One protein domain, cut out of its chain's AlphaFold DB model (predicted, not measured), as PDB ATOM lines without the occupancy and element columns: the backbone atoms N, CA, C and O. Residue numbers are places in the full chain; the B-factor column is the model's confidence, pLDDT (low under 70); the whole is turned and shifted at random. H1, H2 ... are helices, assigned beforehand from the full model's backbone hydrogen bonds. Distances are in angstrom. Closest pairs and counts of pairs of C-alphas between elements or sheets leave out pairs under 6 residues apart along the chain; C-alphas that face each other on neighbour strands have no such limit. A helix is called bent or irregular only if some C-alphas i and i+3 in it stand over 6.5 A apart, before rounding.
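AT A GLANCE: This is residues 326 to 470 of the 593 residues of the protein "Hypothetical protein" of Corethron hystrix (UniProt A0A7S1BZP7). This is a compact cluster of crossed helices in which the two long helices, H1 and H8, lie on opposite sides of H5, with the small H4 near the middle. The H6 and H7 hairpin makes one end of the long axis, and H9 packs across H2 at the other end, with the short H3 near them. The printed part has 145 residues and is all helix: nine named helices, H1 to H9 in order, and no named strand. The radius of gyration of the C-alphas is 14.7 A, and the C-alphas span 40 by 36 by 25 A, a rounded outline.

HOW THE PARTS SIT: H1, residues 329 to 344, touches H5, residues 386 to 395, at a steep tilt of 47 degrees, the same way; their closest C-alphas, of Ala 334 and Gly 386, are 4.1 A apart. With residues 330 to 337 alone H1 touches H4, residues 381 to 384, the closest C-alphas being those of Trp 330 and Gln 382 at 4.6 A. H8, residues 427 to 442, touches H5 with residues 433 to 437 alone, about perpendicular at 78 degrees; the closest C-alphas, of Tyr 391 and Trp 437, are 6.7 A apart. H1 and H8 are apart. H7, residues 415 to 420, touches H8, about perpendicular at 74 degrees, with the C-alphas of Cys 420 and Leu 427 closest at 4.1 A; H8 does this with residues 427 to 430 alone. H6, residues 401 to 408, forms a helical hairpin with H7, the closest C-alphas being those of Gly 406 and Tyr 418 at 7.0 A. H2, residues 350 to 355, is the hub, touching H3, H4 and H9; H3 is residues 376 to 379 and H9 residues 450 to 463. H2 and H9 run the same way at a steep tilt of 51 degrees, with the C-alphas of Gly 351 and Arg 457 closest at 4.6 A. H3 and H9 only just touch, with 3 pairs of C-alphas within 8 A, the closest being Trp 376 and Tyr 463 at 6.4 A. Every O i to N i+4 pair is within hydrogen-bond range in H2, H5, H7, H8 and H9; H1 has 11 of 12, H6 has 1 of 4 beside 3 of 5 O i to N i+3 pairs, and H3 and H4 are too short for such a pair.

IN THESE COORDINATES: H1 begins at C-alpha 329 (10.190, -24.830, -26.629) and is 23.4 A long. H8 is 22.7 A, H9 20.2 A, H5 13.0 A and H6 11.1 A. H6 is irregular, but only just: C-alphas 403 and 406 are 6.7 A apart. H9 ends at C-alpha 463 (29.339, -24.787, -37.221).

THE WHOLE: The C-alphas of Ser 409 and Glu 467, the two farthest apart, are 41.6 A from each other. The printed part has no cut. The long link is H2 to H3, residues 356 to 375, whose C-alphas lie 7 to 23 A from the mean of all C-alphas. The mean pLDDT of the printed part is 93.5, and no printed residue is under 70.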
ATOM      1  N   ASN A 326       2.816 -26.215 -27.813       73.62
ATOM      2  CA  ASN A 326       3.121 -26.190 -29.254       73.62
ATOM      3  C   ASN A 326       3.919 -24.923 -29.600       73.62
ATOM      4  O   ASN A 326       3.495 -23.857 -29.188       73.62
ATOM      5  N   ASP A 327       5.021 -24.999 -30.352       76.06
ATOM      6  CA  ASP A 327       5.858 -23.824 -30.690       76.06
ATOM      7  C   ASP A 327       6.304 -22.997 -29.462       76.06
ATOM      8  O   ASP A 327       6.447 -21.776 -29.528       76.06
ATOM      9  N   ALA A 328       6.490 -23.655 -28.313       81.56
ATOM     10  CA  ALA A 328       6.822 -23.010 -27.040       81.56
ATOM     11  C   ALA A 328       8.235 -23.332 -26.532       81.56
ATOM     12  O   ALA A 328       8.706 -22.692 -25.591       81.56
ATOM     13  N   TRP A 329       8.910 -24.319 -27.132       83.12
ATOM     14  CA  TRP A 329      10.190 -24.830 -26.629       83.12
ATOM     15  C   TRP A 329      11.290 -23.781 -26.723       83.12
ATOM     16  O   TRP A 329      12.095 -23.667 -25.799       83.12
ATOM     17  N   TRP A 330      11.247 -22.947 -27.769       91.88
ATOM     18  CA  TRP A 330      12.201 -21.860 -27.960       91.88
ATOM     19  C   TRP A 330      12.334 -20.967 -26.720       91.88
ATOM     20  O   TRP A 330      13.423 -20.504 -26.398       91.88
ATOM     21  N   TYR A 331      11.230 -20.747 -25.999       93.69
ATOM     22  CA  TYR A 331      11.178 -19.825 -24.871       93.69
ATOM     23  C   TYR A 331      11.938 -20.350 -23.648       93.69
ATOM     24  O   TYR A 331      12.486 -19.566 -22.873       93.69
ATOM     25  N   GLY A 332      12.002 -21.676 -23.477       92.38
ATOM     26  CA  GLY A 332      12.818 -22.315 -22.443       92.38
ATOM     27  C   GLY A 332      14.293 -21.959 -22.604       92.38
ATOM     28  O   GLY A 332      14.893 -21.407 -21.681       92.38
ATOM     29  N   GLU A 333      14.844 -22.191 -23.793       93.00
ATOM     30  CA  GLU A 333      16.243 -21.875 -24.098       93.00
ATOM     31  C   GLU A 333      16.493 -20.365 -24.163       93.00
ATOM     32  O   GLU A 333      17.430 -19.869 -23.541       93.00
ATOM     33  N   ALA A 334      15.611 -19.600 -24.814       96.19
ATOM     34  CA  ALA A 334      15.753 -18.152 -24.935       96.19
ATOM     35  C   ALA A 334      15.777 -17.448 -23.573       96.19
ATOM     36  O   ALA A 334      16.553 -16.514 -23.372       96.19
ATOM     37  N   THR A 335      14.942 -17.867 -22.617       96.19
ATOM     38  CA  THR A 335      14.938 -17.240 -21.286       96.19
ATOM     39  C   THR A 335      16.109 -17.697 -20.412       96.19
ATOM     40  O   THR A 335      16.563 -16.914 -19.578       96.19
ATOM     41  N   ALA A 336      16.641 -18.907 -20.604       95.25
ATOM     42  CA  ALA A 336      17.881 -19.335 -19.951       95.25
ATOM     43  C   ALA A 336      19.096 -18.559 -20.493       95.25
ATOM     44  O   ALA A 336      19.890 -18.029 -19.708       95.25
ATOM     45  N   GLU A 337      19.149 -18.360 -21.812       96.25
ATOM     46  CA  GLU A 337      20.129 -17.513 -22.496       96.25
ATOM     47  C   GLU A 337      20.051 -16.058 -22.035       96.25
ATOM     48  O   GLU A 337      21.046 -15.484 -21.594       96.25
ATOM     49  N   TRP A 338      18.854 -15.475 -22.039       97.38
ATOM     50  CA  TRP A 338      18.607 -14.141 -21.498       97.38
ATOM     51  C   TRP A 338      19.094 -14.015 -20.052       97.38
ATOM     52  O   TRP A 338      19.762 -13.038 -19.701       97.38
ATOM     53  N   PHE A 339      18.792 -15.009 -19.207       96.88
ATOM     54  CA  PHE A 339      19.185 -14.989 -17.804       96.88
ATOM     55  C   PHE A 339      20.703 -14.991 -17.620       96.88
ATOM     56  O   PHE A 339      21.245 -14.216 -16.823       96.88
ATOM     57  N   LYS A 340      21.392 -15.840 -18.379       95.69
ATOM     58  CA  LYS A 340      22.854 -15.882 -18.465       95.69
ATOM     59  C   LYS A 340      23.413 -14.526 -18.907       95.69
ATOM     60  O   LYS A 340      24.299 -13.978 -18.242       95.69
ATOM     61  N   GLN A 341      22.858 -13.954 -19.971       94.19
ATOM     62  CA  GLN A 341      23.316 -12.713 -20.591       94.19
ATOM     63  C   GLN A 341      23.158 -11.507 -19.663       94.19
ATOM     64  O   GLN A 341      24.133 -10.799 -19.439       94.19
ATOM     65  N   PHE A 342      22.014 -11.294 -19.005       90.56
ATOM     66  CA  PHE A 342      21.891 -10.131 -18.107       90.56
ATOM     67  C   PHE A 342      22.757 -10.251 -16.839       90.56
ATOM     68  O   PHE A 342      23.034  -9.261 -16.160       90.56
ATOM     69  N   ARG A 343      23.197 -11.464 -16.483       93.44
ATOM     70  CA  ARG A 343      24.079 -11.697 -15.330       93.44
ATOM     71  C   ARG A 343      25.560 -11.556 -15.631       93.44
ATOM     72  O   ARG A 343      26.325 -11.258 -14.711       93.44
ATOM     73  N   THR A 344      25.964 -11.873 -16.853       89.31
ATOM     74  CA  THR A 344      27.378 -11.994 -17.234       89.31
ATOM     75  C   THR A 344      27.784 -11.016 -18.325       89.31
ATOM     76  O   THR A 344      28.955 -10.656 -18.384       89.31
ATOM     77  N   ASN A 345      26.821 -10.542 -19.117       86.94
ATOM     78  CA  ASN A 345      27.014  -9.801 -20.356       86.94
ATOM     79  C   ASN A 345      27.913 -10.559 -21.351       86.94
ATOM     80  O   ASN A 345      28.803  -9.963 -21.950       86.94
ATOM     81  N   GLN A 346      27.725 -11.882 -21.447       86.94
ATOM     82  CA  GLN A 346      28.537 -12.805 -22.246       86.94
ATOM     83  C   GLN A 346      27.698 -13.945 -22.839       86.94
ATOM     84  O   GLN A 346      26.619 -14.278 -22.331       86.94
ATOM     85  N   GLY A 347      28.253 -14.600 -23.859       80.81
ATOM     86  CA  GLY A 347      27.715 -15.806 -24.479       80.81
ATOM     87  C   GLY A 347      26.513 -15.515 -25.367       80.81
ATOM     88  O   GLY A 347      25.512 -16.229 -25.290       80.81
ATOM     89  N   PHE A 348      26.580 -14.439 -26.150       88.69
ATOM     90  CA  PHE A 348      25.506 -14.045 -27.054       88.69
ATOM     91  C   PHE A 348      25.536 -14.861 -28.354       88.69
ATOM     92  O   PHE A 348      26.580 -15.027 -28.973       88.69
ATOM     93  N   ASN A 349      24.368 -15.319 -28.809       93.19
ATOM     94  CA  ASN A 349      24.204 -16.085 -30.052       93.19
ATOM     95  C   ASN A 349      23.768 -15.176 -31.226       93.19
ATOM     96  O   ASN A 349      22.820 -15.484 -31.951       93.19
ATOM     97  N   ALA A 350      24.428 -14.022 -31.383       96.06
ATOM     98  CA  ALA A 350      24.106 -12.999 -32.386       96.06
ATOM     99  C   ALA A 350      24.219 -13.510 -33.830       96.06
ATOM    100  O   ALA A 350      23.335 -13.254 -34.651       96.06
ATOM    101  N   GLY A 351      25.243 -14.315 -34.121       94.94
ATOM    102  CA  GLY A 351      25.481 -14.871 -35.451       94.94
ATOM    103  C   GLY A 351      24.327 -15.744 -35.955       94.94
ATOM    104  O   GLY A 351      23.990 -15.689 -37.133       94.94
ATOM    105  N   ALA A 352      23.650 -16.485 -35.069       93.75
ATOM    106  CA  ALA A 352      22.485 -17.296 -35.440       93.75
ATOM    107  C   ALA A 352      21.264 -16.447 -35.846       93.75
ATOM    108  O   ALA A 352      20.422 -16.895 -36.624       93.75
ATOM    109  N   ILE A 353      21.159 -15.217 -35.333       96.69
ATOM    110  CA  ILE A 353      20.106 -14.271 -35.708       96.69
ATOM    111  C   ILE A 353      20.444 -13.583 -37.035       96.69
ATOM    112  O   ILE A 353      19.578 -13.485 -37.904       96.69
ATOM    113  N   GLU A 354      21.698 -13.152 -37.202       95.88
ATOM    114  CA  GLU A 354      22.191 -12.490 -38.417       95.88
ATOM    115  C   GLU A 354      22.203 -13.419 -39.638       95.88
ATOM    116  O   GLU A 354      21.881 -12.981 -40.739       95.88
ATOM    117  N   ALA A 355      22.541 -14.700 -39.459       95.44
ATOM    118  CA  ALA A 355      22.712 -15.640 -40.563       95.44
ATOM    119  C   ALA A 355      21.421 -15.907 -41.352       95.44
ATOM    120  O   ALA A 355      21.477 -16.043 -42.575       95.44
ATOM    121  N   ILE A 356      20.271 -16.013 -40.670       95.44
ATOM    122  CA  ILE A 356      18.974 -16.370 -41.274       95.44
ATOM    123  C   ILE A 356      17.843 -15.536 -40.635       95.44
ATOM    124  O   ILE A 356      16.999 -16.058 -39.897       95.44
ATOM    125  N   PRO A 357      17.791 -14.218 -40.889       96.69
ATOM    126  CA  PRO A 357      16.870 -13.316 -40.196       96.69
ATOM    127  C   PRO A 357      15.394 -13.568 -40.543       96.69
ATOM    128  O   PRO A 357      14.512 -13.294 -39.725       96.69
ATOM    129  N   HIS A 358      15.126 -14.154 -41.715       95.38
ATOM    130  CA  HIS A 358      13.786 -14.421 -42.243       95.38
ATOM    131  C   HIS A 358      13.091 -15.628 -41.591       95.38
ATOM    132  O   HIS A 358      11.881 -15.814 -41.763       95.38
ATOM    133  N   GLN A 359      13.812 -16.422 -40.794       94.69
ATOM    134  CA  GLN A 359      13.266 -17.559 -40.057       94.69
ATOM    135  C   GLN A 359      12.356 -17.108 -38.904       94.69
ATOM    136  O   GLN A 359      12.612 -16.098 -38.250       94.69
ATOM    137  N   THR A 360      11.293 -17.861 -38.614       94.69
ATOM    138  CA  THR A 360      10.361 -17.504 -37.534       94.69
ATOM    139  C   THR A 360      11.041 -17.440 -36.162       94.69
ATOM    140  O   THR A 360      11.968 -18.203 -35.886       94.69
ATOM    141  N   MET A 361      10.599 -16.527 -35.293       95.56
ATOM    142  CA  MET A 361      11.109 -16.371 -33.924       95.56
ATOM    143  C   MET A 361      11.090 -17.679 -33.121       95.56
ATOM    144  O   MET A 361      12.043 -17.974 -32.411       95.56
ATOM    145  N   TRP A 362      10.013 -18.461 -33.224       94.06
ATOM    146  CA  TRP A 362       9.804 -19.653 -32.393       94.06
ATOM    147  C   TRP A 362      10.448 -20.924 -32.947       94.06
ATOM    148  O   TRP A 362      10.111 -22.018 -32.495       94.06
ATOM    149  N   ARG A 363      11.355 -20.816 -33.923       93.69
ATOM    150  CA  ARG A 363      12.041 -21.989 -34.463       93.69
ATOM    151  C   ARG A 363      12.853 -22.699 -33.374       93.69
ATOM    152  O   ARG A 363      13.761 -22.112 -32.787       93.69
ATOM    153  N   ASP A 364      12.559 -23.978 -33.178       90.31
ATOM    154  CA  ASP A 364      13.240 -24.905 -32.269       90.31
ATOM    155  C   ASP A 364      13.712 -26.156 -33.029       90.31
ATOM    156  O   ASP A 364      13.797 -26.123 -34.242       90.31
ATOM    157  N   PHE A 365      14.040 -27.266 -32.367       89.25
ATOM    158  CA  PHE A 365      14.503 -28.497 -33.033       89.25
ATOM    159  C   PHE A 365      13.422 -29.287 -33.794       89.25
ATOM    160  O   PHE A 365      13.757 -30.194 -34.552       89.25
ATOM    161  N   ASN A 366      12.140 -29.005 -33.585       87.62
ATOM    162  CA  ASN A 366      11.028 -29.886 -33.948       87.62
ATOM    163  C   ASN A 366       9.972 -29.225 -34.843       87.62
ATOM    164  O   ASN A 366       9.115 -29.932 -35.370       87.62
ATOM    165  N   ASN A 367      10.009 -27.903 -35.018       89.19
ATOM    166  CA  ASN A 367       8.960 -27.153 -35.720       89.19
ATOM    167  C   ASN A 367       9.408 -26.460 -37.019       89.19
ATOM    168  O   ASN A 367       8.726 -25.561 -37.512       89.19
ATOM    169  N   GLY A 368      10.543 -26.870 -37.590       89.06
ATOM    170  CA  GLY A 368      10.957 -26.420 -38.920       89.06
ATOM    171  C   GLY A 368      10.048 -26.945 -40.041       89.06
ATOM    172  O   GLY A 368       9.386 -27.971 -39.865       89.06
ATOM    173  N   PRO A 369      10.022 -26.279 -41.211       88.31
ATOM    174  CA  PRO A 369       9.459 -26.854 -42.432       88.31
ATOM    175  C   PRO A 369      10.092 -28.209 -42.765       88.31
ATOM    176  O   PRO A 369      11.261 -28.445 -42.467       88.31
ATOM    177  N   SER A 370       9.338 -29.097 -43.415       85.75
ATOM    178  CA  SER A 370       9.797 -30.459 -43.730       85.75
ATOM    179  C   SER A 370      11.002 -30.519 -44.674       85.75
ATOM    180  O   SER A 370      11.710 -31.522 -44.702       85.75
ATOM    181  N   ASP A 371      11.197 -29.480 -45.479       85.88
ATOM    182  CA  ASP A 371      12.282 -29.307 -46.444       85.88
ATOM    183  C   ASP A 371      13.458 -28.484 -45.890       85.88
ATOM    184  O   ASP A 371      14.501 -28.388 -46.537       85.88
ATOM    185  N   GLU A 372      13.328 -27.920 -44.686       88.56
ATOM    186  CA  GLU A 372      14.395 -27.172 -44.034       88.56
ATOM    187  C   GLU A 372      15.284 -28.120 -43.209       88.56
ATOM    188  O   GLU A 372      14.782 -28.881 -42.373       88.56
ATOM    189  N   PRO A 373      16.616 -28.079 -43.378       90.19
ATOM    190  CA  PRO A 373      17.508 -28.930 -42.608       90.19
ATOM    191  C   PRO A 373      17.425 -28.605 -41.116       90.19
ATOM    192  O   PRO A 373      17.336 -27.449 -40.696       90.19
ATOM    193  N   ASN A 374      17.495 -29.650 -40.298       90.81
ATOM    194  CA  ASN A 374      17.534 -29.542 -38.848       90.81
ATOM    195  C   ASN A 374      18.997 -29.557 -38.377       90.81
ATOM    196  O   ASN A 374      19.547 -30.618 -38.080       90.81
ATOM    197  N   ASN A 375      19.657 -28.398 -38.413       92.06
ATOM    198  CA  ASN A 375      21.089 -28.256 -38.142       92.06
ATOM    199  C   ASN A 375      21.378 -27.011 -37.285       92.06
ATOM    200  O   ASN A 375      20.459 -26.339 -36.816       92.06
ATOM    201  N   TRP A 376      22.660 -26.717 -37.052       93.12
ATOM    202  CA  TRP A 376      23.077 -25.578 -36.228       93.12
ATOM    203  C   TRP A 376      22.479 -24.254 -36.733       93.12
ATOM    204  O   TRP A 376      21.862 -23.536 -35.949       93.12
ATOM    205  N   SER A 377      22.565 -23.980 -38.043       91.25
ATOM    206  CA  SER A 377      22.106 -22.712 -38.632       91.25
ATOM    207  C   SER A 377      20.629 -22.433 -38.385       91.25
ATOM    208  O   SER A 377      20.246 -21.280 -38.228       91.25
ATOM    209  N   THR A 378      19.798 -23.474 -38.356       91.75
ATOM    210  CA  THR A 378      18.344 -23.325 -38.242       91.75
ATOM    211  C   THR A 378      17.832 -23.482 -36.816       91.75
ATOM    212  O   THR A 378      16.774 -22.949 -36.504       91.75
ATOM    213  N   THR A 379      18.545 -24.189 -35.937       92.25
ATOM    214  CA  THR A 379      18.039 -24.523 -34.590       92.25
ATOM    215  C   THR A 379      18.668 -23.732 -33.461       92.25
ATOM    216  O   THR A 379      18.052 -23.609 -32.401       92.25
ATOM    217  N   VAL A 380      19.852 -23.147 -33.662       94.12
ATOM    218  CA  VAL A 380      20.479 -22.293 -32.639       94.12
ATOM    219  C   VAL A 380      19.711 -20.984 -32.448       94.12
ATOM    220  O   VAL A 380      19.844 -20.325 -31.418       94.12
ATOM    221  N   ARG A 381      18.802 -20.660 -33.375       94.44
ATOM    222  CA  ARG A 381      17.885 -19.523 -33.278       94.44
ATOM    223  C   ARG A 381      17.176 -19.428 -31.928       94.44
ATOM    224  O   ARG A 381      17.127 -18.334 -31.382       94.44
ATOM    225  N   GLN A 382      16.706 -20.536 -31.348       93.69
ATOM    226  CA  GLN A 382      16.058 -20.506 -30.029       93.69
ATOM    227  C   GLN A 382      16.956 -19.935 -28.919       93.69
ATOM    228  O   GLN A 382      16.473 -19.206 -28.059       93.69
ATOM    229  N   TYR A 383      18.265 -20.191 -28.974       95.12
ATOM    230  CA  TYR A 383      19.242 -19.603 -28.057       95.12
ATOM    231  C   TYR A 383      19.517 -18.138 -28.428       95.12
ATOM    232  O   TYR A 383      19.562 -17.256 -27.568       95.12
ATOM    233  N   GLY A 384      19.621 -17.855 -29.732       95.94
ATOM    234  CA  GLY A 384      19.711 -16.502 -30.294       95.94
ATOM    235  C   GLY A 384      18.587 -15.579 -29.834       95.94
ATOM    236  O   GLY A 384      18.832 -14.409 -29.548       95.94
ATOM    237  N   MET A 385      17.368 -16.098 -29.666       97.38
ATOM    238  CA  MET A 385      16.226 -15.302 -29.217       97.38
ATOM    239  C   MET A 385      16.353 -14.782 -27.776       97.38
ATOM    240  O   MET A 385      15.613 -13.867 -27.403       97.38
ATOM    241  N   GLY A 386      17.325 -15.260 -26.990       97.38
ATOM    242  CA  GLY A 386      17.708 -14.610 -25.732       97.38
ATOM    243  C   GLY A 386      18.091 -13.137 -25.923       97.38
ATOM    244  O   GLY A 386      17.779 -12.315 -25.062       97.38
ATOM    245  N   LEU A 387      18.633 -12.771 -27.093       97.56
ATOM    246  CA  LEU A 387      18.961 -11.388 -27.453       97.56
ATOM    247  C   LEU A 387      17.746 -10.476 -27.544       97.56
ATOM    248  O   LEU A 387      17.807  -9.344 -27.075       97.56
ATOM    249  N   LEU A 388      16.633 -10.956 -28.104       98.19
ATOM    250  CA  LEU A 388      15.396 -10.176 -28.134       98.19
ATOM    251  C   LEU A 388      14.918  -9.884 -26.711       98.19
ATOM    252  O   LEU A 388      14.518  -8.761 -26.405       98.19
ATOM    253  N   LEU A 389      14.970 -10.881 -25.824       98.12
ATOM    254  CA  LEU A 389      14.557 -10.718 -24.431       98.12
ATOM    255  C   LEU A 389      15.520  -9.798 -23.666       98.12
ATOM    256  O   LEU A 389      15.073  -8.962 -22.876       98.12
ATOM    257  N   TYR A 390      16.823  -9.896 -23.940       98.19
ATOM    258  CA  TYR A 390      17.845  -8.998 -23.404       98.19
ATOM    259  C   TYR A 390      17.596  -7.563 -23.861       98.19
ATOM    260  O   TYR A 390      17.462  -6.680 -23.024       98.19
ATOM    261  N   TYR A 391      17.410  -7.331 -25.160       98.50
ATOM    262  CA  TYR A 391      17.083  -6.013 -25.703       98.50
ATOM    263  C   TYR A 391      15.803  -5.444 -25.076       98.50
ATOM    264  O   TYR A 391      15.777  -4.321 -24.570       98.50
ATOM    265  N   THR A 392      14.752  -6.262 -25.009       98.56
ATOM    266  CA  THR A 392      13.454  -5.893 -24.427       98.56
ATOM    267  C   THR A 392      13.586  -5.436 -22.969       98.56
ATOM    268  O   THR A 392      12.932  -4.477 -22.557       98.56
ATOM    269  N   THR A 393      14.427  -6.095 -22.173       98.00
ATOM    270  CA  THR A 393      14.524  -5.843 -20.724       98.00
ATOM    271  C   THR A 393      15.643  -4.880 -20.340       98.00
ATOM    272  O   THR A 393      15.414  -3.977 -19.538       98.00
ATOM    273  N   GLU A 394      16.829  -5.033 -20.918       96.75
ATOM    274  CA  GLU A 394      18.042  -4.302 -20.541       96.75
ATOM    275  C   GLU A 394      18.246  -3.020 -21.352       96.75
ATOM    276  O   GLU A 394      18.786  -2.053 -20.817       96.75
ATOM    277  N   VAL A 395      17.792  -2.983 -22.611       97.38
ATOM    278  CA  VAL A 395      17.932  -1.801 -23.483       97.38
ATOM    279  C   VAL A 395      16.663  -0.953 -23.444       97.38
ATOM    280  O   VAL A 395      16.712   0.237 -23.140       97.38
ATOM    281  N   VAL A 396      15.503  -1.569 -23.680       98.25
ATOM    282  CA  VAL A 396      14.207  -0.869 -23.685       98.25
ATOM    283  C   VAL A 396      13.666  -0.629 -22.269       98.25
ATOM    284  O   VAL A 396      12.880   0.295 -22.050       98.25
ATOM    285  N   GLY A 397      14.061  -1.445 -21.288       97.62
ATOM    286  CA  GLY A 397      13.623  -1.286 -19.899       97.62
ATOM    287  C   GLY A 397      12.241  -1.875 -19.593       97.62
ATOM    288  O   GLY A 397      11.543  -1.377 -18.704       97.62
ATOM    289  N   VAL A 398      11.798  -2.911 -20.315       98.12
ATOM    290  CA  VAL A 398      10.622  -3.695 -19.897       98.12
ATOM    291  C   VAL A 398      10.956  -4.471 -18.622       98.12
ATOM    292  O   VAL A 398      12.017  -5.080 -18.505       98.12
ATOM    293  N   ASP A 399      10.032  -4.474 -17.658       97.00
ATOM    294  CA  ASP A 399      10.207  -5.209 -16.404       97.00
ATOM    295  C   ASP A 399      10.467  -6.701 -16.674       97.00
ATOM    296  O   ASP A 399       9.646  -7.393 -17.278       97.00
ATOM    297  N   ARG A 400      11.593  -7.207 -16.162       95.88
ATOM    298  CA  ARG A 400      12.018  -8.611 -16.254       95.88
ATOM    299  C   ARG A 400      10.953  -9.593 -15.767       95.88
ATOM    300  O   ARG A 400      10.891 -10.718 -16.256       95.88
ATOM    301  N   LEU A 401      10.087  -9.184 -14.836       94.25
ATOM    302  CA  LEU A 401       8.971 -10.012 -14.375       94.25
ATOM    303  C   LEU A 401       7.982 -10.354 -15.490       94.25
ATOM    304  O   LEU A 401       7.318 -11.385 -15.409       94.25
ATOM    305  N   LYS A 402       7.882  -9.523 -16.532       94.31
ATOM    306  CA  LYS A 402       7.064  -9.829 -17.705       94.31
ATOM    307  C   LYS A 402       7.559 -11.083 -18.418       94.31
ATOM    308  O   LYS A 402       6.722 -11.818 -18.915       94.31
ATOM    309  N   ILE A 403       8.856 -11.390 -18.373       93.94
ATOM    310  CA  ILE A 403       9.432 -12.599 -18.977       93.94
ATOM    311  C   ILE A 403       9.116 -13.850 -18.141       93.94
ATOM    312  O   ILE A 403       8.689 -14.875 -18.669       93.94
ATOM    313  N   THR A 404       9.281 -13.779 -16.819       91.44
ATOM    314  CA  THR A 404       9.242 -14.976 -15.959       91.44
ATOM    315  C   THR A 404       7.863 -15.332 -15.411       91.44
ATOM    316  O   THR A 404       7.619 -16.502 -15.115       91.44
ATOM    317  N   LYS A 405       6.940 -14.369 -15.287       87.38
ATOM    318  CA  LYS A 405       5.597 -14.610 -14.725       87.38
ATOM    319  C   LYS A 405       4.793 -15.654 -15.496       87.38
ATOM    320  O   LYS A 405       4.055 -16.413 -14.873       87.38
ATOM    321  N   GLY A 406       4.962 -15.722 -16.816       85.31
ATOM    322  CA  GLY A 406       4.223 -16.659 -17.659       85.31
ATOM    323  C   GLY A 406       4.445 -18.130 -17.287       85.31
ATOM    324  O   GLY A 406       3.504 -18.910 -17.340       85.31
ATOM    325  N   TYR A 407       5.619 -18.503 -16.761       85.69
ATOM    326  CA  TYR A 407       5.874 -19.873 -16.285       85.69
ATOM    327  C   TYR A 407       4.937 -20.311 -15.146       85.69
ATOM    328  O   TYR A 407       4.687 -21.500 -14.973       85.69
ATOM    329  N   TYR A 408       4.390 -19.362 -14.385       81.31
ATOM    330  CA  TYR A 408       3.625 -19.624 -13.165       81.31
ATOM    331  C   TYR A 408       2.187 -19.092 -13.218       81.31
ATOM    332  O   TYR A 408       1.460 -19.198 -12.232       81.31
ATOM    333  N   SER A 409       1.755 -18.532 -14.350       79.25
ATOM    334  CA  SER A 409       0.431 -17.913 -14.487       79.25
ATOM    335  C   SER A 409      -0.694 -18.906 -14.798       79.25
ATOM    336  O   SER A 409      -1.857 -18.522 -14.771       79.25
ATOM    337  N   SER A 410      -0.370 -20.178 -15.071       79.50
ATOM    338  CA  SER A 410      -1.331 -21.182 -15.561       79.50
ATOM    339  C   SER A 410      -2.096 -20.713 -16.807       79.50
ATOM    340  O   SER A 410      -3.288 -20.996 -16.946       79.50
ATOM    341  N   THR A 411      -1.435 -19.958 -17.693       83.75
ATOM    342  CA  THR A 411      -2.072 -19.468 -18.915       83.75
ATOM    343  C   THR A 411      -2.168 -20.561 -19.977       83.75
ATOM    344  O   THR A 411      -1.360 -21.484 -20.052       83.75
ATOM    345  N   THR A 412      -3.187 -20.461 -20.827       87.38
ATOM    346  CA  THR A 412      -3.340 -21.307 -22.018       87.38
ATOM    347  C   THR A 412      -2.652 -20.718 -23.247       87.38
ATOM    348  O   THR A 412      -2.710 -21.325 -24.317       87.38
ATOM    349  N   LEU A 413      -2.050 -19.533 -23.111       91.38
ATOM    350  CA  LEU A 413      -1.312 -18.870 -24.177       91.38
ATOM    351  C   LEU A 413       0.007 -19.592 -24.457       91.38
ATOM    352  O   LEU A 413       0.617 -20.211 -23.578       91.38
ATOM    353  N   LEU A 414       0.454 -19.482 -25.698       92.44
ATOM    354  CA  LEU A 414       1.837 -19.711 -26.084       92.44
ATOM    355  C   LEU A 414       2.735 -18.615 -25.497       92.44
ATOM    356  O   LEU A 414       2.253 -17.509 -25.231       92.44
ATOM    357  N   PRO A 415       4.046 -18.853 -25.335       93.38
ATOM    358  CA  PRO A 415       4.954 -17.828 -24.826       93.38
ATOM    359  C   PRO A 415       4.913 -16.521 -25.630       93.38
ATOM    360  O   PRO A 415       4.798 -15.441 -25.055       93.38
ATOM    361  N   GLN A 416       4.921 -16.609 -26.959       93.56
ATOM    362  CA  GLN A 416       4.845 -15.467 -27.874       93.56
ATOM    363  C   GLN A 416       3.496 -14.729 -27.820       93.56
ATOM    364  O   GLN A 416       3.468 -13.499 -27.862       93.56
ATOM    365  N   GLU A 417       2.387 -15.455 -27.647       95.56
ATOM    366  CA  GLU A 417       1.063 -14.858 -27.422       95.56
ATOM    367  C   GLU A 417       1.030 -14.120 -26.081       95.56
ATOM    368  O   GLU A 417       0.539 -12.997 -25.986       95.56
ATOM    369  N   TYR A 418       1.605 -14.725 -25.038       95.44
ATOM    370  CA  TYR A 418       1.717 -14.113 -23.722       95.44
ATOM    371  C   TYR A 418       2.577 -12.845 -23.753       95.44
ATOM    372  O   TYR A 418       2.159 -11.838 -23.182       95.44
ATOM    373  N   LEU A 419       3.713 -12.831 -24.461       96.19
ATOM    374  CA  LEU A 419       4.507 -11.609 -24.645       96.19
ATOM    375  C   LEU A 419       3.690 -10.495 -25.321       96.19
ATOM    376  O   LEU A 419       3.832  -9.335 -24.942       96.19
ATOM    377  N   CYS A 420       2.778 -10.833 -26.236       97.12
ATOM    378  CA  CYS A 420       1.872  -9.874 -26.875       97.12
ATOM    379  C   CYS A 420       0.626  -9.522 -26.047       97.12
ATOM    380  O   CYS A 420      -0.093  -8.583 -26.386       97.12
ATOM    381  N   SER A 421       0.346 -10.244 -24.968       95.94
ATOM    382  CA  SER A 421      -0.787  -9.950 -24.086       95.94
ATOM    383  C   SER A 421      -0.504  -8.751 -23.174       95.94
ATOM    384  O   SER A 421       0.650  -8.373 -22.962       95.94
ATOM    385  N   GLU A 422      -1.551  -8.175 -22.578       91.81
ATOM    386  CA  GLU A 422      -1.429  -7.095 -21.584       91.81
ATOM    387  C   GLU A 422      -0.634  -7.526 -20.333       91.81
ATOM    388  O   GLU A 422       0.120  -6.740 -19.743       91.81
ATOM    389  N   ASP A 423      -0.739  -8.805 -19.958       90.81
ATOM    390  CA  ASP A 423       0.026  -9.389 -18.855       90.81
ATOM    391  C   ASP A 423       1.519  -9.502 -19.177       90.81
ATOM    392  O   ASP A 423       2.340  -9.401 -18.258       90.81
ATOM    393  N   GLY A 424       1.872  -9.609 -20.460       94.00
ATOM    394  CA  GLY A 424       3.229  -9.522 -20.995       94.00
ATOM    395  C   GLY A 424       3.631  -8.084 -21.342       94.00
ATOM    396  O   GLY A 424       3.609  -7.190 -20.493       94.00
ATOM    397  N   VAL A 425       4.059  -7.858 -22.581       97.19
ATOM    398  CA  VAL A 425       4.540  -6.557 -23.081       97.19
ATOM    399  C   VAL A 425       3.418  -5.740 -23.735       97.19
ATOM    400  O   VAL A 425       3.458  -4.508 -23.687       97.19
ATOM    401  N   GLY A 426       2.415  -6.420 -24.293       97.62
ATOM    402  CA  GLY A 426       1.346  -5.849 -25.114       97.62
ATOM    403  C   GLY A 426       1.712  -5.829 -26.601       97.62
ATOM    404  O   GLY A 426       2.841  -5.497 -26.954       97.62
ATOM    405  N   LEU A 427       0.752  -6.168 -27.469       97.25
ATOM    406  CA  LEU A 427       0.972  -6.449 -28.893       97.25
ATOM    407  C   LEU A 427       1.688  -5.309 -29.624       97.25
ATOM    408  O   LEU A 427       2.785  -5.511 -30.131       97.25
ATOM    409  N   GLU A 428       1.107  -4.109 -29.633       96.62
ATOM    410  CA  GLU A 428       1.669  -2.961 -30.363       96.62
ATOM    411  C   GLU A 428       3.055  -2.573 -29.839       96.62
ATOM    412  O   GLU A 428       3.993  -2.347 -30.603       96.62
ATOM    413  N   ARG A 429       3.232  -2.592 -28.513       98.12
ATOM    414  CA  ARG A 429       4.536  -2.315 -27.909       98.12
ATOM    415  C   ARG A 429       5.564  -3.373 -28.301       98.12
ATOM    416  O   ARG A 429       6.698  -3.021 -28.607       98.12
ATOM    417  N   PHE A 430       5.193  -4.650 -28.287       98.44
ATOM    418  CA  PHE A 430       6.106  -5.734 -28.630       98.44
ATOM    419  C   PHE A 430       6.452  -5.743 -30.121       98.44
ATOM    420  O   PHE A 430       7.616  -5.941 -30.450       98.44
ATOM    421  N   ARG A 431       5.504  -5.421 -31.013       98.25
ATOM    422  CA  ARG A 431       5.764  -5.197 -32.448       98.25
ATOM    423  C   ARG A 431       6.815  -4.114 -32.666       98.25
ATOM    424  O   ARG A 431       7.798  -4.340 -33.370       98.25
ATOM    425  N   HIS A 432       6.650  -2.966 -32.010       98.12
ATOM    426  CA  HIS A 432       7.611  -1.871 -32.109       98.12
ATOM    427  C   HIS A 432       8.985  -2.238 -31.539       98.12
ATOM    428  O   HIS A 432       9.984  -1.928 -32.183       98.12
ATOM    429  N   ILE A 433       9.042  -2.908 -30.381       98.69
ATOM    430  CA  ILE A 433      10.302  -3.384 -29.781       98.69
ATOM    431  C   ILE A 433      10.993  -4.383 -30.699       98.69
ATOM    432  O   ILE A 433      12.196  -4.281 -30.901       98.69
ATOM    433  N   PHE A 434      10.245  -5.331 -31.265       98.81
ATOM    434  CA  PHE A 434      10.796  -6.322 -32.176       98.81
ATOM    435  C   PHE A 434      11.397  -5.625 -33.399       98.81
ATOM    436  O   PHE A 434      12.563  -5.842 -33.705       98.81
ATOM    437  N   ALA A 435      10.666  -4.710 -34.039       98.69
ATOM    438  CA  ALA A 435      11.169  -3.964 -35.190       98.69
ATOM    439  C   ALA A 435      12.370  -3.062 -34.870       98.69
ATOM    440  O   ALA A 435      13.307  -2.979 -35.663       98.69
ATOM    441  N   ASP A 436      12.379  -2.418 -33.708       98.75
ATOM    442  CA  ASP A 436      13.509  -1.622 -33.229       98.75
ATOM    443  C   ASP A 436      14.752  -2.495 -32.981       98.75
ATOM    444  O   ASP A 436      15.820  -2.230 -33.531       98.75
ATOM    445  N   TRP A 437      14.585  -3.623 -32.286       98.69
ATOM    446  CA  TRP A 437      15.622  -4.638 -32.085       98.69
ATOM    447  C   TRP A 437      16.225  -5.124 -33.409       98.69
ATOM    448  O   TRP A 437      17.447  -5.195 -33.535       98.69
ATOM    449  N   THR A 438      15.403  -5.394 -34.433       98.56
ATOM    450  CA  THR A 438      15.928  -5.795 -35.752       98.56
ATOM    451  C   THR A 438      16.801  -4.715 -36.393       98.56
ATOM    452  O   THR A 438      17.814  -5.037 -37.011       98.56
ATOM    453  N   ALA A 439      16.452  -3.435 -36.218       98.56
ATOM    454  CA  ALA A 439      17.232  -2.327 -36.755       98.56
ATOM    455  C   ALA A 439      18.596  -2.218 -36.070       98.56
ATOM    456  O   ALA A 439      19.610  -2.032 -36.742       98.56
ATOM    457  N   HIS A 440      18.628  -2.415 -34.755       98.31
ATOM    458  CA  HIS A 440      19.857  -2.448 -33.972       98.31
ATOM    459  C   HIS A 440      20.727  -3.682 -34.264       98.31
ATOM    460  O   HIS A 440      21.945  -3.558 -34.343       98.31
ATOM    461  N   ASN A 441      20.135  -4.851 -34.542       98.19
ATOM    462  CA  ASN A 441      20.888  -6.016 -35.028       98.19
ATOM    463  C   ASN A 441      21.590  -5.717 -36.363       98.19
ATOM    464  O   ASN A 441      22.759  -6.046 -36.537       98.19
ATOM    465  N   VAL A 442      20.888  -5.067 -37.300       97.62
ATOM    466  CA  VAL A 442      21.451  -4.672 -38.604       97.62
ATOM    467  C   VAL A 442      22.514  -3.581 -38.463       97.62
ATOM    468  O   VAL A 442      23.447  -3.530 -39.262       97.62
ATOM    469  N   ASN A 443      22.426  -2.747 -37.424       96.75
ATOM    470  CA  ASN A 443      23.484  -1.815 -37.045       96.75
ATOM    471  C   ASN A 443      24.586  -2.487 -36.206       96.75
ATOM    472  O   ASN A 443      25.019  -1.943 -35.196       96.75
ATOM    473  N   ASP A 444      25.025  -3.673 -36.628       95.44
ATOM    474  CA  ASP A 444      26.122  -4.424 -36.008       95.44
ATOM    475  C   ASP A 444      25.911  -4.753 -34.520       95.44
ATOM    476  O   ASP A 444      26.855  -4.783 -33.735       95.44
ATOM    477  N   PHE A 445      24.655  -4.986 -34.123       97.00
ATOM    478  CA  PHE A 445      24.279  -5.250 -32.732       97.00
ATOM    479  C   PHE A 445      24.871  -4.215 -31.756       97.00
ATOM    480  O   PHE A 445      25.398  -4.578 -30.707       97.00
ATOM    481  N   ASP A 446      24.773  -2.924 -32.082       95.69
ATOM    482  CA  ASP A 446      25.360  -1.779 -31.352       95.69
ATOM    483  C   ASP A 446      25.016  -1.649 -29.849       95.69
ATOM    484  O   ASP A 446      25.562  -0.791 -29.151       95.69
ATOM    485  N   TYR A 447      24.135  -2.502 -29.334       95.94
ATOM    486  CA  TYR A 447      23.791  -2.641 -27.920       95.94
ATOM    487  C   TYR A 447      24.565  -3.760 -27.196       95.94
ATOM    488  O   TYR A 447      24.369  -3.959 -25.992       95.94
ATOM    489  N   LEU A 448      25.426  -4.495 -27.901       96.12
ATOM    490  CA  LEU A 448      26.250  -5.586 -27.381       96.12
ATOM    491  C   LEU A 448      27.746  -5.228 -27.402       96.12
ATOM    492  O   LEU A 448      28.180  -4.371 -28.174       96.12
ATOM    493  N   PRO A 449      28.573  -5.904 -26.583       94.75
ATOM    494  CA  PRO A 449      30.024  -5.853 -26.737       94.75
ATOM    495  C   PRO A 449      30.458  -6.395 -28.105       94.75
ATOM    496  O   PRO A 449      30.077  -7.499 -28.492       94.75
ATOM    497  N   THR A 450      31.292  -5.640 -28.824       94.31
ATOM    498  CA  THR A 450      31.755  -6.008 -30.173       94.31
ATOM    499  C   THR A 450      32.469  -7.361 -30.208       94.31
ATOM    500  O   THR A 450      32.299  -8.122 -31.151       94.31
ATOM    501  N   ASP A 451      33.252  -7.696 -29.181       94.62
ATOM    502  CA  ASP A 451      33.959  -8.976 -29.093       94.62
ATOM    503  C   ASP A 451      33.007 -10.174 -28.986       94.62
ATOM    504  O   ASP A 451      33.275 -11.218 -29.575       94.62
ATOM    505  N   GLU A 452      31.871 -10.022 -28.308       94.00
ATOM    506  CA  GLU A 452      30.839 -11.062 -28.241       94.00
ATOM    507  C   GLU A 452      30.138 -11.268 -29.592       94.00
ATOM    508  O   GLU A 452      29.881 -12.407 -29.985       94.00
ATOM    509  N   VAL A 453      29.876 -10.186 -30.332       96.25
ATOM    510  CA  VAL A 453      29.302 -10.256 -31.688       96.25
ATOM    511  C   VAL A 453      30.261 -10.978 -32.635       96.25
ATOM    512  O   VAL A 453      29.867 -11.923 -33.321       96.25
ATOM    513  N   GLU A 454      31.538 -10.592 -32.625       95.50
ATOM    514  CA  GLU A 454      32.569 -11.206 -33.466       95.50
ATOM    515  C   GLU A 454      32.800 -12.682 -33.127       95.50
ATOM    516  O   GLU A 454      32.901 -13.512 -34.033       95.50
ATOM    517  N   ASN A 455      32.824 -13.044 -31.841       93.31
ATOM    518  CA  ASN A 455      32.906 -14.446 -31.425       93.31
ATOM    519  C   ASN A 455      31.698 -15.243 -31.939       93.31
ATOM    520  O   ASN A 455      31.864 -16.325 -32.496       93.31
ATOM    521  N   SER A 456      30.489 -14.683 -31.847       94.88
ATOM    522  CA  SER A 456      29.285 -15.358 -32.336       94.88
ATOM    523  C   SER A 456      29.272 -15.549 -33.860       94.88
ATOM    524  O   SER A 456      28.779 -16.559 -34.362       94.88
ATOM    525  N   ARG A 457      29.854 -14.621 -34.627       95.69
ATOM    526  CA  ARG A 457      30.045 -14.786 -36.081       95.69
ATOM    527  C   ARG A 457      31.033 -15.903 -36.412       95.69
ATOM    528  O   ARG A 457      30.846 -16.604 -37.405       95.69
ATOM    529  N   GLN A 458      32.060 -16.106 -35.585       95.38
ATOM    530  CA  GLN A 458      32.983 -17.234 -35.757       95.38
ATOM    531  C   GLN A 458      32.274 -18.579 -35.573       95.38
ATOM    532  O   GLN A 458      32.569 -19.510 -36.323       95.38
ATOM    533  N   ASP A 459      31.293 -18.667 -34.671       93.00
ATOM    534  CA  ASP A 459      30.487 -19.882 -34.512       93.00
ATOM    535  C   ASP A 459      29.696 -20.213 -35.784       93.00
ATOM    536  O   ASP A 459      29.633 -21.377 -36.185       93.00
ATOM    537  N   VAL A 460      29.162 -19.202 -36.481       94.06
ATOM    538  CA  VAL A 460      28.495 -19.399 -37.782       94.06
ATOM    539  C   VAL A 460      29.468 -19.973 -38.810       94.06
ATOM    540  O   VAL A 460      29.119 -20.906 -39.524       94.06
ATOM    541  N   VAL A 461      30.699 -19.460 -38.872       94.19
ATOM    542  CA  VAL A 461      31.727 -19.970 -39.798       94.19
ATOM    543  C   VAL A 461      32.145 -21.398 -39.442       94.19
ATOM    544  O   VAL A 461      32.433 -22.202 -40.328       94.19
ATOM    545  N   GLN A 462      32.212 -21.716 -38.151       94.69
ATOM    546  CA  GLN A 462      32.710 -22.997 -37.670       94.69
ATOM    547  C   GLN A 462      31.663 -24.116 -37.731       94.69
ATOM    548  O   GLN A 462      32.014 -25.266 -38.011       94.69
ATOM    549  N   TYR A 463      30.404 -23.803 -37.428       93.19
ATOM    550  CA  TYR A 463      29.339 -24.787 -37.221       93.19
ATOM    551  C   TYR A 463      28.144 -24.604 -38.153       93.19
ATOM    552  O   TYR A 463      27.380 -25.551 -38.355       93.19
ATOM    553  N   GLY A 464      27.962 -23.400 -38.690       93.06
ATOM    554  CA  GLY A 464      26.886 -23.091 -39.612       93.06
ATOM    555  C   GLY A 464      27.095 -23.723 -40.982       93.06
ATOM    556  O   GLY A 464      28.208 -23.967 -41.441       93.06
ATOM    557  N   ASP A 465      25.976 -23.981 -41.639       93.94
ATOM    558  CA  ASP A 465      25.899 -24.334 -43.046       93.94
ATOM    559  C   ASP A 465      25.996 -23.063 -43.917       93.94
ATOM    560  O   ASP A 465      25.083 -22.224 -43.865       93.94
ATOM    561  N   PRO A 466      27.062 -22.901 -44.726       93.19
ATOM    562  CA  PRO A 466      27.232 -21.737 -45.591       93.19
ATOM    563  C   PRO A 466      26.142 -21.591 -46.660       93.19
ATOM    564  O   PRO A 466      25.887 -20.474 -47.102       93.19
ATOM    565  N   GLU A 467      25.476 -22.673 -47.079       92.50
ATOM    566  CA  GLU A 467      24.418 -22.617 -48.106       92.50
ATOM    567  C   GLU A 467      23.113 -21.994 -47.577       92.50
ATOM    568  O   GLU A 467      22.260 -21.511 -48.341       92.50
ATOM    569  N   LEU A 468      22.964 -21.984 -46.252       92.12
ATOM    570  CA  LEU A 468      21.843 -21.370 -45.549       92.12
ATOM    571  C   LEU A 468      22.145 -19.936 -45.108       92.12
ATOM    572  O   LEU A 468      21.218 -19.223 -44.737       92.12
ATOM    573  N   TYR A 469      23.407 -19.496 -45.168       94.69
ATOM    574  CA  TYR A 469      23.806 -18.154 -44.752       94.69
ATOM    575  C   TYR A 469      23.264 -17.088 -45.714       94.69
ATOM    576  O   TYR A 469      23.742 -16.934 -46.840       94.69
ATOM    577  N   ARG A 470      22.231 -16.364 -45.276       94.69
ATOM    578  CA  ARG A 470      21.444 -15.423 -46.088       94.69
ATOM    579  C   ARG A 470      21.019 -14.211 -45.250       94.69
ATOM    580  O   ARG A 470      19.826 -14.030 -44.988       94.69
TER     581      ARG A 470